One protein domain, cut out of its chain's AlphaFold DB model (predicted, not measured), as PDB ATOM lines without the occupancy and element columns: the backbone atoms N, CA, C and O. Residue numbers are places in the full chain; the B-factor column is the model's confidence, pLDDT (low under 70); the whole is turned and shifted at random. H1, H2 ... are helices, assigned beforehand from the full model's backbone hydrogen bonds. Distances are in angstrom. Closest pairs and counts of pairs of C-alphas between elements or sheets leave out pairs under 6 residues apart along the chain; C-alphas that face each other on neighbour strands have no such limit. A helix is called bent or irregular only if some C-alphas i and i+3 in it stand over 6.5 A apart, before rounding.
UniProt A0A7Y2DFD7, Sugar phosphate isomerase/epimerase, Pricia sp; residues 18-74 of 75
ATOM      1  N   SER A  18      25.429 -88.421  69.633       98.12
ATOM      2  CA  SER A  18      26.425 -89.031  68.743       98.12
ATOM      3  C   SER A  18      26.142 -90.520  68.538       98.12
ATOM      4  O   SER A  18      26.025 -90.973  67.400       98.12
ATOM      5  N   ASP A  19      25.942 -91.266  69.629       98.50
ATOM      6  CA  ASP A  19      25.609 -92.690  69.547       98.50
ATOM      7  C   ASP A  19      24.197 -92.917  68.996       98.50
ATOM      8  O   ASP A  19      23.978 -93.863  68.241       98.50
ATOM      9  N   THR A  20      23.252 -92.027  69.317       98.38
ATOM     10  CA  THR A  20      21.869 -92.106  68.818       98.38
ATOM     11  C   THR A  20      21.820 -91.999  67.293       98.38
ATOM     12  O   THR A  20      21.275 -92.881  66.630       98.38
ATOM     13  N   PHE A  21      22.421 -90.956  66.713       98.56
ATOM     14  CA  PHE A  21      22.457 -90.786  65.261       98.56
ATOM     15  C   PHE A  21      23.317 -91.853  64.583       98.56
ATOM     16  O   PHE A  21      22.941 -92.337  63.517       98.56
ATOM     17  N   ARG A  22      24.428 -92.278  65.205       98.62
ATOM     18  CA  ARG A  22      25.223 -93.401  64.691       98.62
ATOM     19  C   ARG A  22      24.371 -94.665  64.569       98.62
ATOM     20  O   ARG A  22      24.334 -95.244  63.490       98.62
ATOM     21  N   GLY A  23      23.639 -95.040  65.617       98.56
ATOM     22  CA  GLY A  23      22.772 -96.219  65.599       98.56
ATOM     23  C   GLY A  23      21.661 -96.136  64.548       98.56
ATOM     24  O   GLY A  23      21.410 -97.110  63.844       98.56
ATOM     25  N   LEU A  24      21.034 -94.964  64.379       98.50
ATOM     26  CA  LEU A  24      20.027 -94.750  63.330       98.50
ATOM     27  C   LEU A  24      20.613 -94.919  61.919       98.50
ATOM     28  O   LEU A  24      19.984 -95.550  61.068       98.50
ATOM     29  N   LYS A  25      21.824 -94.401  61.681       98.12
ATOM     30  CA  LYS A  25      22.533 -94.558  60.401       98.12
ATOM     31  C   LYS A  25      22.954 -96.007  60.150       98.12
ATOM     32  O   LYS A  25      22.772 -96.499  59.044       98.12
ATOM     33  N   GLU A  26      23.452 -96.713  61.167       98.62
ATOM     34  CA  GLU A  26      23.876 -98.121  61.064       98.62
ATOM     35  C   GLU A  26      22.748 -99.051  60.599       98.62
ATOM     36  O   GLU A  26      22.993 -99.995  59.847       98.62
ATOM     37  N   ILE A  27      21.505 -98.769  61.002       98.38
ATOM     38  CA  ILE A  27      20.333 -99.553  60.587       98.38
ATOM     39  C   ILE A  27      19.658 -99.021  59.314       98.38
ATOM     40  O   ILE A  27      18.620 -99.553  58.926       98.38
ATOM     41  N   ASN A  28      20.223 -97.996  58.666       97.81
ATOM     42  CA  ASN A  28      19.625 -97.289  57.527       97.81
ATOM     43  C   ASN A  28      18.186 -96.820  57.808       97.81
ATOM     44  O   ASN A  28      17.287 -97.024  56.993       97.81
ATOM     45  N   TYR A  29      17.949 -96.228  58.980       98.12
ATOM     46  CA  TYR A  29      16.628 -95.708  59.320       98.12
ATOM     47  C   TYR A  29      16.240 -94.551  58.383       98.12
ATOM     48  O   TYR A  29      16.898 -93.511  58.383       98.12
ATOM     49  N   ASP A  30      15.152 -94.719  57.626       96.88
ATOM     50  CA  ASP A  30      14.616 -93.737  56.665       96.88
ATOM     51  C   ASP A  30      13.269 -93.126  57.098       96.88
ATOM     52  O   ASP A  30      12.631 -92.376  56.354       96.88
ATOM     53  N   GLY A  31      12.825 -93.456  58.312       97.75
ATOM     54  CA  GLY A  31      11.550 -93.013  58.852       97.75
ATOM     55  C   GLY A  31      11.581 -91.592  59.414       97.75
ATOM     56  O   GLY A  31      12.567 -90.857  59.359       97.75
ATOM     57  N   TRP A  32      10.468 -91.203  60.032       97.81
ATOM     58  CA  TRP A  32      10.314 -89.865  60.594       97.81
ATOM     59  C   TRP A  32      11.178 -89.643  61.835       97.81
ATOM     60  O   TRP A  32      11.223 -90.477  62.745       97.81
ATOM     61  N   LEU A  33      11.782 -88.455  61.903       98.06
ATOM     62  CA  LEU A  33      12.390 -87.890  63.102       98.06
ATOM     63  C   LEU A  33      11.603 -86.639  63.491       98.06
ATOM     64  O   LEU A  33      11.617 -85.632  62.789       98.06
ATOM     65  N   THR A  34      10.880 -86.719  64.602       98.06
ATOM     66  CA  THR A  34       9.983 -85.662  65.083       98.06
ATOM     67  C   THR A  34      10.479 -85.111  66.411       98.06
ATOM     68  O   THR A  34      10.770 -85.882  67.328       98.06
ATOM     69  N   ILE A  35      10.588 -83.786  66.510       98.25
ATOM     70  CA  ILE A  35      10.991 -83.099  67.743       98.25
ATOM     71  C   ILE A  35       9.834 -83.153  68.743       98.25
ATOM     72  O   ILE A  35       8.705 -82.811  68.401       98.25
ATOM     73  N   GLU A  36      10.128 -83.565  69.974       97.44
ATOM     74  CA  GLU A  36       9.197 -83.508  71.104       97.44
ATOM     75  C   GLU A  36       9.832 -82.677  72.226       97.44
ATOM     76  O   GLU A  36      10.846 -83.074  72.804       97.44
ATOM     77  N   ALA A  37       9.231 -81.530  72.529       96.69
ATOM     78  CA  ALA A  37       9.692 -80.576  73.532       96.69
ATOM     79  C   ALA A  37       8.494 -79.964  74.268       96.69
ATOM     80  O   ALA A  37       7.367 -80.020  73.766       96.69
ATOM     81  N   PHE A  38       8.728 -79.376  75.442       96.00
ATOM     82  CA  PHE A  38       7.648 -78.875  76.294       96.00
ATOM     83  C   PHE A  38       7.868 -77.449  76.795       96.00
ATOM     84  O   PHE A  38       8.990 -76.956  76.892       96.00
ATOM     85  N   SER A  39       6.761 -76.795  77.140       94.31
ATOM     86  CA  SER A  39       6.720 -75.455  77.720       94.31
ATOM     87  C   SER A  39       5.608 -75.354  78.762       94.31
ATOM     88  O   SER A  39       4.765 -76.246  78.884       94.31
ATOM     89  N   THR A  40       5.583 -74.244  79.494       95.88
ATOM     90  CA  THR A  40       4.552 -73.955  80.502       95.88
ATOM     91  C   THR A  40       3.316 -73.234  79.934       95.88
ATOM     92  O   THR A  40       2.394 -72.915  80.683       95.88
ATOM     93  N   ILE A  41       3.253 -73.015  78.609       94.62
ATOM     94  CA  ILE A  41       2.221 -72.198  77.929       94.62
ATOM     95  C   ILE A  41       0.794 -72.707  78.175       94.62
ATOM     96  O   ILE A  41      -0.137 -71.907  78.250       94.62
ATOM     97  N   ILE A  42       0.612 -74.026  78.288       95.44
ATOM     98  CA  ILE A  42      -0.681 -74.650  78.594       95.44
ATOM     99  C   ILE A  42      -0.590 -75.248  80.008       95.44
ATOM    100  O   ILE A  42      -0.086 -76.364  80.147       95.44
ATOM    101  N   PRO A  43      -1.072 -74.552  81.060       95.88
ATOM    102  CA  PRO A  43      -0.838 -74.958  82.448       95.88
ATOM    103  C   PRO A  43      -1.366 -76.350  82.796       95.88
ATOM    104  O   PRO A  43      -0.697 -77.105  83.493       95.88
ATOM    105  N   GLU A  44      -2.551 -76.719  82.299       97.56
ATOM    106  CA  GLU A  44      -3.130 -78.046  82.545       97.56
ATOM    107  C   GLU A  44      -2.247 -79.159  81.967       97.56
ATOM    108  O   GLU A  44      -1.947 -80.135  82.654       97.56
ATOM    109  N   PHE A  45      -1.764 -78.973  80.735       96.06
ATOM    110  CA  PHE A  45      -0.865 -79.923  80.094       96.06
ATOM    111  C   PHE A  45       0.479 -79.983  80.823       96.06
ATOM    112  O   PHE A  45       0.914 -81.067  81.193       96.06
ATOM    113  N   ALA A  46       1.092 -78.831  81.111       96.75
ATOM    114  CA  ALA A  46       2.368 -78.752  81.818       96.75
ATOM    115  C   ALA A  46       2.321 -79.464  83.184       96.75
ATOM    116  O   ALA A  46       3.208 -80.259  83.494       96.75
ATOM    117  N   ASN A  47       1.244 -79.270  83.952       96.94
ATOM    118  CA  ASN A  47       1.024 -79.968  85.221       96.94
ATOM    119  C   ASN A  47       0.888 -81.488  85.038       96.94
ATOM    120  O   ASN A  47       1.419 -82.248  85.844       96.94
ATOM    121  N   ALA A  48       0.211 -81.944  83.979       97.75
ATOM    122  CA  ALA A  48       0.020 -83.369  83.706       97.75
ATOM    123  C   ALA A  48       1.327 -84.103  83.350       97.75
ATOM    124  O   ALA A  48       1.444 -85.302  83.603       97.75
ATOM    125  N   ILE A  49       2.313 -83.396  82.786       95.25
ATOM    126  CA  ILE A  49       3.618 -83.958  82.394       95.25
ATOM    127  C   ILE A  49       4.792 -83.466  83.257       95.25
ATOM    128  O   ILE A  49       5.949 -83.706  82.913       95.25
ATOM    129  N   ASN A  50       4.506 -82.844  84.403       96.50
ATOM    130  CA  ASN A  50       5.488 -82.358  85.379       96.50
ATOM    131  C   ASN A  50       6.495 -81.332  84.818       96.50
ATOM    132  O   ASN A  50       7.694 -81.395  85.106       96.50
ATOM    133  N   VAL A  51       6.011 -80.384  84.017       97.19
ATOM    134  CA  VAL A  51       6.796 -79.276  83.459       97.19
ATOM    135  C   VAL A  51       6.597 -78.025  84.310       97.19
ATOM    136  O   VAL A  51       5.528 -77.423  84.318       97.19
ATOM    137  N   TRP A  52       7.648 -77.633  85.031       95.75
ATOM    138  CA  TRP A  52       7.601 -76.558  86.039       95.75
ATOM    139  C   TRP A  52       8.382 -75.297  85.650       95.75
ATOM    140  O   TRP A  52       8.420 -74.333  86.412       95.75
ATOM    141  N   ARG A  53       9.056 -75.315  84.500       94.62
ATOM    142  CA  ARG A  53       9.840 -74.197  83.963       94.62
ATOM    143  C   ARG A  53       9.821 -74.237  82.444       94.62
ATOM    144  O   ARG A  53       9.667 -75.310  81.867       94.62
ATOM    145  N   ASP A  54      10.062 -73.096  81.814       93.44
ATOM    146  CA  ASP A  54      10.397 -73.076  80.394       93.44
ATOM    147  C   ASP A  54      11.861 -73.499  80.199       93.44
ATOM    148  O   ASP A  54      12.761 -73.076  80.934       93.44
ATOM    149  N   TYR A  55      12.093 -74.387  79.233       93.88
ATOM    150  CA  TYR A  55      13.411 -74.974  78.975       93.88
ATOM    151  C   TYR A  55      14.181 -74.222  77.899       93.88
ATOM    152  O   TYR A  55      15.391 -74.032  78.005       93.88
ATOM    153  N   SER A  56      13.484 -73.797  76.849       95.62
ATOM    154  CA  SER A  56      14.065 -73.103  75.708       95.62
ATOM    155  C   SER A  56      13.016 -72.201  75.056       95.62
ATOM    156  O   SER A  56      11.819 -72.489  75.162       95.62
ATOM    157  N   PRO A  57      13.434 -71.127  74.367       95.12
ATOM    158  CA  PRO A  57      12.537 -70.363  73.510       95.12
ATOM    159  C   PRO A  57      11.907 -71.262  72.436       95.12
ATOM    160  O   PRO A  57      12.579 -72.114  71.854       95.12
ATOM    161  N   ALA A  58      10.609 -71.087  72.179       91.12
ATOM    162  CA  ALA A  58       9.866 -71.957  71.265       91.12
ATOM    163  C   ALA A  58      10.415 -71.918  69.828       91.12
ATOM    164  O   ALA A  58      10.394 -72.935  69.136       91.12
ATOM    165  N   ASP A  59      10.922 -70.765  69.393       95.50
ATOM    166  CA  ASP A  59      11.551 -70.564  68.089       95.50
ATOM    167  C   ASP A  59      12.849 -71.353  67.932       95.50
ATOM    168  O   ASP A  59      13.080 -71.984  66.896       95.50
ATOM    169  N   GLU A  60      13.668 -71.396  68.978       96.62
ATOM    170  CA  GLU A  60      14.911 -72.160  68.973       96.62
ATOM    171  C   GLU A  60      14.673 -73.668  68.864       96.62
ATOM    172  O   GLU A  60      15.428 -74.351  68.172       96.62
ATOM    173  N   ILE A  61      13.606 -74.186  69.483       96.69
ATOM    174  CA  ILE A  61      13.285 -75.621  69.476       96.69
ATOM    175  C   ILE A  61      13.153 -76.145  68.046       96.69
ATOM    176  O   ILE A  61      13.736 -77.179  67.721       96.69
ATOM    177  N   TYR A  62      12.404 -75.450  67.180       94.56
ATOM    178  CA  TYR A  62      12.199 -75.921  65.809       94.56
ATOM    179  C   TYR A  62      13.287 -75.455  64.842       94.56
ATOM    180  O   TYR A  62      13.588 -76.197  63.912       94.56
ATOM    181  N   THR A  63      13.891 -74.276  65.037       97.94
ATOM    182  CA  THR A  63      14.953 -73.775  64.140       97.94
ATOM    183  C   THR A  63      16.293 -74.461  64.391       97.94
ATOM    184  O   THR A  63      16.846 -75.077  63.484       97.94
ATOM    185  N   LYS A  64      16.795 -74.451  65.628       98.31
ATOM    186  CA  LYS A  64      18.057 -75.123  65.970       98.31
ATOM    187  C   LYS A  64      17.883 -76.638  65.992       98.31
ATOM    188  O   LYS A  64      18.786 -77.364  65.596       98.31
ATOM    189  N   GLY A  65      16.710 -77.129  66.401       98.06
ATOM    190  CA  GLY A  65      16.429 -78.563  66.427       98.06
ATOM    191  C   GLY A  65      16.448 -79.214  65.040       98.06
ATOM    192  O   GLY A  65      16.996 -80.307  64.900       98.06
ATOM    193  N   ILE A  66      15.911 -78.562  63.996       97.94
ATOM    194  CA  ILE A  66      15.988 -79.122  62.634       97.94
ATOM    195  C   ILE A  66      17.421 -79.107  62.096       97.94
ATOM    196  O   ILE A  66      17.843 -80.084  61.480       97.94
ATOM    197  N   GLU A  67      18.181 -78.040  62.352       98.38
ATOM    198  CA  GLU A  67      19.602 -77.957  61.989       98.38
ATOM    199  C   GLU A  67      20.413 -79.054  62.684       98.38
ATOM    200  O   GLU A  67      21.210 -79.742  62.047       98.38
ATOM    201  N   PHE A  68      20.145 -79.278  63.971       98.50
ATOM    202  CA  PHE A  68      20.779 -80.318  64.767       98.50
ATOM    203  C   PHE A  68      20.504 -81.722  64.215       98.50
ATOM    204  O   PHE A  68      21.437 -82.502  64.022       98.50
ATOM    205  N   ILE A  69      19.241 -82.037  63.902       98.38
ATOM    206  CA  ILE A  69      18.859 -83.334  63.320       98.38
ATOM    207  C   ILE A  69      19.542 -83.545  61.968       98.38
ATOM    208  O   ILE A  69      20.112 -84.611  61.736       98.38
ATOM    209  N   LYS A  70      19.511 -82.536  61.091       98.19
ATOM    210  CA  LYS A  70      20.159 -82.593  59.775       98.19
ATOM    211  C   LYS A  70      21.657 -82.836  59.890       98.19
ATOM    212  O   LYS A  70      22.183 -83.739  59.251       98.19
ATOM    213  N   SER A  71      22.328 -82.098  60.774       98.25
ATOM    214  CA  SER A  71      23.758 -82.281  61.018       98.25
ATOM    215  C   SER A  71      24.083 -83.665  61.582       98.25
ATOM    216  O   SER A  71      25.101 -84.234  61.205       98.25
ATOM    217  N   GLY A  72      23.257 -84.210  62.481       97.75
ATOM    218  CA  GLY A  72      23.479 -85.535  63.069       97.75
ATOM    219  C   GLY A  72      23.258 -86.686  62.082       97.75
ATOM    220  O   GLY A  72      24.016 -87.659  62.070       97.75
ATOM    221  N   MET A  73      22.239 -86.548  61.230       97.75
ATOM    222  CA  MET A  73      21.911 -87.505  60.169       97.75
ATOM    223  C   MET A  73      22.727 -87.306  58.884       97.75
ATOM    224  O   MET A  73      22.680 -88.178  58.023       97.75
ATOM    225  N   GLU A  74      23.494 -86.214  58.780       96.19
ATOM    226  CA  GLU A  74      24.309 -85.832  57.614       96.19
ATOM    227  C   GLU A  74      23.478 -85.633  56.325       96.19
ATOM    228  O   GLU A  74      23.843 -86.131  55.258       96.19
TER     229      GLU A  74
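Overview. This is residues 18 to 74 of the 75 residues of the protein "Sugar phosphate isomerase/epimerase" of Pricia sp (UniProt A0A7Y2DFD7). The model is a long, open loop of chain: a short helix, H1, at one end leads into a long link, residues 27 to 42, that runs to the other end, where the small helix H2 sits away from the other two helices. From there the chain turns round and the long helix H3 runs back, meeting H1 with its last residues, 72 and 73. The printed part has 57 residues, with three named helices in the order H1, H2, H3 and no named strand, and the class is all helix. The whole is loose, with a radius of gyration of the C-alphas of 14.4 A, and elongated, with spans of 40 by 21 by 18 A.

Arrangement. H1, residues 18 to 26, touches H3, residues 58 to 73, with 4 pairs of C-alphas within 8 A. Their closest C-alphas are those of Phe 21 and Gly 72, 5.8 A apart. H3 touches H1 with residues 72 to 73 alone. The lines of the two helices stand at a steep tilt of 54 degrees and run the same way, and their centres are 16.5 A apart. H2, residues 43 to 48, touches no helix: H1 and H2 are apart, and H2 and H3 are apart. Every O i to N i+4 pair is within hydrogen-bond range in H1 and H2, and 11 of 12 are in H3.

Along the chain. H1 begins at C-alpha 18, at (26.425, -89.031, 68.743), and spans 12.2 A from its first to its last C-alpha, that of Glu 26. H2, six residues from Pro 43 to Ala 48, spans 8.5 A, and its first C-alpha is at (-0.838, -74.958, 82.448). H3, with 16 residues the longest helix, spans 22.6 A from Ala 58 to Met 73 and ends at C-alpha 73, at (21.911, -87.505, 60.169). None of the three helices is bent or irregular.

Size, cuts and confidence. The two C-alphas farthest apart are those of Glu 26 and Pro 43, at 40.1 A, while the first and last printed C-alphas, those of Ser 18 and Glu 74, are 11.8 A apart. The link from H1 to H2 is long, with 16 residues whose C-alphas lie 3 to 21 A from the mean of all C-alphas. The link from H2 to H3 is short, with 9 residues. The printed part runs from residue 18 to 74 with no cut, in a full chain of 75 residues. The mean pLDDT of the printed part is 96.9, and no printed residue is under 70.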